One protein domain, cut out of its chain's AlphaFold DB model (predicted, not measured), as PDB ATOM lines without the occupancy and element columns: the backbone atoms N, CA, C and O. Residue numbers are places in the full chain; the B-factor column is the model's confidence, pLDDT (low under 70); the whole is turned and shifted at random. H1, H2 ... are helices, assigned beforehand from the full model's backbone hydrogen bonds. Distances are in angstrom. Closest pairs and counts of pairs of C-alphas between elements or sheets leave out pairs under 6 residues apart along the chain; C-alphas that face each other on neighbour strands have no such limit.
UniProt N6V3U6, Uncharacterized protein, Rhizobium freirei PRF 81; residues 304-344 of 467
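AT A GLANCE: This is residues 304 to 344 of the 467 residues of an uncharacterized protein of Rhizobium freirei PRF 81 (UniProt N6V3U6). A helical hairpin in the form of a narrow V: the long helix H2 makes one arm, H1 the other, and the two meet near the turn at residues 321 to 323 and spread toward their far ends. Residues 304 to 315 of H1 and 334 to 344 of H2 stand free. The printed part has 41 residues with two named helices, H1 then H2, and no named strand; its class is all helix. It is loose, with a radius of gyration of the C-alphas of 11.5 A, and flat, spanning 32 by 23 by 5 A.

HOW THE PARTS SIT: H2, residues 324 to 344, touches H1, residues 304 to 320, with residues 326 to 330 alone, and H1 touches it with residues 316 to 320 alone. Their closest C-alphas, those of Gly 320 and Gly 326, are 4.7 A apart. They run opposite ways at a shallow tilt of 29 degrees. Every O i to N i+4 pair is within hydrogen-bond range in H1, and 16 of 17 in H2.

IN THESE COORDINATES: H2 is 31.1 A long, from C-alpha 324 at (-33.981, 22.485, 11.243) to C-alpha 344 at (-27.751, 32.254, 40.100). H1 is 24.3 A long and begins with C-alpha 304 at (-11.365, 24.101, 32.698).

THE WHOLE: The C-alphas farthest apart, those of Phe 322 and Ala 344, are 32.8 A apart. The printed part has no cut, and the link from H1 to H2 is tight. Mean pLDDT of the printed part is 74.9; residues 322 to 324, 329, 337, 340 and 342 to 344 are under 70.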
ATOM      1  N   ILE A 304     -10.452  25.248  32.826       81.00
ATOM      2  CA  ILE A 304     -11.365  24.101  32.698       81.00
ATOM      3  C   ILE A 304     -12.735  24.594  32.201       81.00
ATOM      4  O   ILE A 304     -13.295  24.040  31.258       81.00
ATOM      5  N   LEU A 305     -13.230  25.698  32.768       85.31
ATOM      6  CA  LEU A 305     -14.484  26.337  32.364       85.31
ATOM      7  C   LEU A 305     -14.435  26.920  30.942       85.31
ATOM      8  O   LEU A 305     -15.442  26.848  30.235       85.31
ATOM      9  N   SER A 306     -13.302  27.468  30.489       82.12
ATOM     10  CA  SER A 306     -13.180  27.969  29.112       82.12
ATOM     11  C   SER A 306     -13.189  26.836  28.084       82.12
ATOM     12  O   SER A 306     -13.922  26.933  27.100       82.12
ATOM     13  N   LEU A 307     -12.475  25.733  28.343       86.38
ATOM     14  CA  LEU A 307     -12.527  24.524  27.512       86.38
ATOM     15  C   LEU A 307     -13.948  23.944  27.457       86.38
ATOM     16  O   LEU A 307     -14.449  23.667  26.369       86.38
ATOM     17  N   PHE A 308     -14.635  23.846  28.599       84.56
ATOM     18  CA  PHE A 308     -16.007  23.330  28.658       84.56
ATOM     19  C   PHE A 308     -16.992  24.209  27.864       84.56
ATOM     20  O   PHE A 308     -17.791  23.692  27.082       84.56
ATOM     21  N   ARG A 309     -16.888  25.545  27.971       87.19
ATOM     22  CA  ARG A 309     -17.679  26.485  27.150       87.19
ATOM     23  C   ARG A 309     -17.375  26.340  25.658       87.19
ATOM     24  O   ARG A 309     -18.309  26.303  24.860       87.19
ATOM     25  N   PHE A 310     -16.102  26.228  25.277       84.00
ATOM     26  CA  PHE A 310     -15.700  26.070  23.876       84.00
ATOM     27  C   PHE A 310     -16.242  24.763  23.280       84.00
ATOM     28  O   PHE A 310     -16.792  24.762  22.179       84.00
ATOM     29  N   GLN A 311     -16.164  23.667  24.036       83.56
ATOM     30  CA  GLN A 311     -16.629  22.353  23.603       83.56
ATOM     31  C   GLN A 311     -18.163  22.287  23.499       83.56
ATOM     32  O   GLN A 311     -18.672  21.735  22.526       83.56
ATOM     33  N   ILE A 312     -18.908  22.928  24.412       87.19
ATOM     34  CA  ILE A 312     -20.372  23.088  24.293       87.19
ATOM     35  C   ILE A 312     -20.743  23.880  23.031       87.19
ATOM     36  O   ILE A 312     -21.601  23.439  22.270       87.19
ATOM     37  N   VAL A 313     -20.093  25.022  22.771       86.25
ATOM     38  CA  VAL A 313     -20.375  25.845  21.576       86.25
ATOM     39  C   VAL A 313     -20.031  25.098  20.283       86.25
ATOM     40  O   VAL A 313     -20.768  25.206  19.302       86.25
ATOM     41  N   TYR A 314     -18.955  24.306  20.281       88.00
ATOM     42  CA  TYR A 314     -18.591  23.442  19.157       88.00
ATOM     43  C   TYR A 314     -19.668  22.378  18.888       88.00
ATOM     44  O   TYR A 314     -20.157  22.281  17.763       88.00
ATOM     45  N   TRP A 315     -20.111  21.644  19.918       88.56
ATOM     46  CA  TRP A 315     -21.184  20.649  19.785       88.56
ATOM     47  C   TRP A 315     -22.530  21.267  19.376       88.56
ATOM     48  O   TRP A 315     -23.225  20.677  18.549       88.56
ATOM     49  N   LEU A 316     -22.885  22.460  19.869       80.81
ATOM     50  CA  LEU A 316     -24.093  23.174  19.430       80.81
ATOM     51  C   LEU A 316     -24.031  23.549  17.944       80.81
ATOM     52  O   LEU A 316     -25.006  23.334  17.223       80.81
ATOM     53  N   LYS A 317     -22.893  24.071  17.464       79.81
ATOM     54  CA  LYS A 317     -22.705  24.373  16.034       79.81
ATOM     55  C   LYS A 317     -22.757  23.109  15.174       79.81
ATOM     56  O   LYS A 317     -23.385  23.129  14.120       79.81
ATOM     57  N   LEU A 318     -22.143  22.018  15.635       85.31
ATOM     58  CA  LEU A 318     -22.145  20.739  14.926       85.31
ATOM     59  C   LEU A 318     -23.560  20.137  14.840       85.31
ATOM     60  O   LEU A 318     -23.952  19.658  13.783       85.31
ATOM     61  N   ALA A 319     -24.353  20.216  15.913       79.00
ATOM     62  CA  ALA A 319     -25.738  19.736  15.931       79.00
ATOM     63  C   ALA A 319     -26.693  20.617  15.100       79.00
ATOM     64  O   ALA A 319     -27.567  20.096  14.405       79.00
ATOM     65  N   GLY A 320     -26.520  21.943  15.136       75.06
ATOM     66  CA  GLY A 320     -27.342  22.888  14.372       75.06
ATOM     67  C   GLY A 320     -27.150  22.807  12.852       75.06
ATOM     68  O   GLY A 320     -28.056  23.172  12.110       75.06
ATOM     69  N   ALA A 321     -26.010  22.295  12.379       76.31
ATOM     70  CA  ALA A 321     -25.678  22.226  10.955       76.31
ATOM     71  C   ALA A 321     -26.446  21.150  10.154       76.31
ATOM     72  O   ALA A 321     -26.426  21.196   8.927       76.31
ATOM     73  N   PHE A 322     -27.110  20.188  10.813       61.12
ATOM     74  CA  PHE A 322     -27.655  18.987  10.154       61.12
ATOM     75  C   PHE A 322     -29.180  18.798  10.252       61.12
ATOM     76  O   PHE A 322     -29.703  17.829   9.703       61.12
ATOM     77  N   SER A 323     -29.929  19.686  10.918       69.94
ATOM     78  CA  SER A 323     -31.401  19.617  10.921       69.94
ATOM     79  C   SER A 323     -32.058  20.935  11.350       69.94
ATOM     80  O   SER A 323     -31.609  21.522  12.337       69.94
ATOM     81  N   PRO A 324     -33.185  21.360  10.737       68.81
ATOM     82  CA  PRO A 324     -33.981  22.485  11.243       68.81
ATOM     83  C   PRO A 324     -34.528  22.243  12.664       68.81
ATOM     84  O   PRO A 324     -34.751  23.194  13.409       68.81
ATOM     85  N   ILE A 325     -34.670  20.980  13.087       74.69
ATOM     86  CA  ILE A 325     -35.051  20.609  14.462       74.69
ATOM     87  C   ILE A 325     -33.931  20.973  15.460       74.69
ATOM     88  O   ILE A 325     -34.203  21.286  16.619       74.69
ATOM     89  N   GLY A 326     -32.670  20.989  15.010       74.69
ATOM     90  CA  GLY A 326     -31.513  21.358  15.828       74.69
ATOM     91  C   GLY A 326     -31.532  22.822  16.270       74.69
ATOM     92  O   GLY A 326     -31.203  23.107  17.419       74.69
ATOM     93  N   LEU A 327     -31.981  23.741  15.407       70.12
ATOM     94  CA  LEU A 327     -32.084  25.173  15.726       70.12
ATOM     95  C   LEU A 327     -33.083  25.438  16.863       70.12
ATOM     96  O   LEU A 327     -32.743  26.101  17.839       70.12
ATOM     97  N   LEU A 328     -34.272  24.829  16.804       70.81
ATOM     98  CA  LEU A 328     -35.291  24.962  17.856       70.81
ATOM     99  C   LEU A 328     -34.799  24.441  19.220       70.81
ATOM    100  O   LEU A 328     -35.125  25.012  20.263       70.81
ATOM    101  N   LEU A 329     -33.978  23.385  19.225       66.88
ATOM    102  CA  LEU A 329     -33.331  22.885  20.440       66.88
ATOM    103  C   LEU A 329     -32.233  23.832  20.948       66.88
ATOM    104  O   LEU A 329     -32.152  24.052  22.158       66.88
ATOM    105  N   VAL A 330     -31.421  24.414  20.057       75.00
ATOM    106  CA  VAL A 330     -30.400  25.417  20.412       75.00
ATOM    107  C   VAL A 330     -31.034  26.608  21.129       75.00
ATOM    108  O   VAL A 330     -30.575  26.970  22.216       75.00
ATOM    109  N   ASP A 331     -32.106  27.179  20.580       73.94
ATOM    110  CA  ASP A 331     -32.748  28.356  21.173       73.94
ATOM    111  C   ASP A 331     -33.471  28.030  22.490       73.94
ATOM    112  O   ASP A 331     -33.343  28.781  23.460       73.94
ATOM    113  N   PHE A 332     -34.126  26.867  22.601       72.50
ATOM    114  CA  PHE A 332     -34.719  26.427  23.870       72.50
ATOM    115  C   PHE A 332     -33.667  26.243  24.981       72.50
ATOM    116  O   PHE A 332     -33.866  26.695  26.114       72.50
ATOM    117  N   PHE A 333     -32.521  25.626  24.670       71.62
ATOM    118  CA  PHE A 333     -31.417  25.496  25.627       71.62
ATOM    119  C   PHE A 333     -30.785  26.849  25.975       71.62
ATOM    120  O   PHE A 333     -30.449  27.071  27.140       71.62
ATOM    121  N   ARG A 334     -30.662  27.764  25.006       82.06
ATOM    122  CA  ARG A 334     -30.144  29.125  25.210       82.06
ATOM    123  C   ARG A 334     -31.016  29.917  26.184       82.06
ATOM    124  O   ARG A 334     -30.497  30.398  27.189       82.06
ATOM    125  N   VAL A 335     -32.327  29.989  25.935       79.19
ATOM    126  CA  VAL A 335     -33.289  30.689  26.807       79.19
ATOM    127  C   VAL A 335     -33.273  30.099  28.219       79.19
ATOM    128  O   VAL A 335     -33.159  30.835  29.201       79.19
ATOM    129  N   LYS A 336     -33.311  28.765  28.343       72.81
ATOM    130  CA  LYS A 336     -33.352  28.104  29.655       72.81
ATOM    131  C   LYS A 336     -32.050  28.258  30.454       72.81
ATOM    132  O   LYS A 336     -32.106  28.372  31.677       72.81
ATOM    133  N   MET A 337     -30.893  28.291  29.788       66.69
ATOM    134  CA  MET A 337     -29.607  28.564  30.443       66.69
ATOM    135  C   MET A 337     -29.464  30.026  30.867       66.69
ATOM    136  O   MET A 337     -28.901  30.280  31.927       66.69
ATOM    137  N   GLN A 338     -29.994  30.974  30.091       71.69
ATOM    138  CA  GLN A 338     -29.947  32.395  30.442       71.69
ATOM    139  C   GLN A 338     -30.728  32.669  31.739       71.69
ATOM    140  O   GLN A 338     -30.154  33.184  32.694       71.69
ATOM    141  N   VAL A 339     -31.962  32.157  31.848       71.31
ATOM    142  CA  VAL A 339     -32.767  32.241  33.086       71.31
ATOM    143  C   VAL A 339     -32.065  31.592  34.292       71.31
ATOM    144  O   VAL A 339     -32.181  32.079  35.416       71.31
ATOM    145  N   PHE A 340     -31.312  30.504  34.087       56.06
ATOM    146  CA  PHE A 340     -30.562  29.854  35.169       56.06
ATOM    147  C   PHE A 340     -29.344  30.676  35.628       56.06
ATOM    148  O   PHE A 340     -29.056  30.723  36.824       56.06
ATOM    149  N   VAL A 341     -28.647  31.346  34.703       71.69
ATOM    150  CA  VAL A 341     -27.531  32.252  35.025       71.69
ATOM    151  C   VAL A 341     -28.031  33.481  35.784       71.69
ATOM    152  O   VAL A 341     -27.470  33.798  36.833       71.69
ATOM    153  N   ASP A 342     -29.114  34.106  35.321       57.97
ATOM    154  CA  ASP A 342     -29.692  35.288  35.969       57.97
ATOM    155  C   ASP A 342     -30.164  34.951  37.396       57.97
ATOM    156  O   ASP A 342     -29.846  35.666  38.347       57.97
ATOM    157  N   HIS A 343     -30.828  33.802  37.593       42.25
ATOM    158  CA  HIS A 343     -31.257  33.350  38.924       42.25
ATOM    159  C   HIS A 343     -30.081  33.004  39.860       42.25
ATOM    160  O   HIS A 343     -30.166  33.226  41.070       42.25
ATOM    161  N   ALA A 344     -28.967  32.493  39.323       50.47
ATOM    162  CA  ALA A 344     -27.751  32.254  40.100       50.47
ATOM    163  C   ALA A 344     -27.068  33.570  40.521       50.47
ATOM    164  O   ALA A 344     -26.635  33.695  41.668       50.47
TER     165      ALA A 344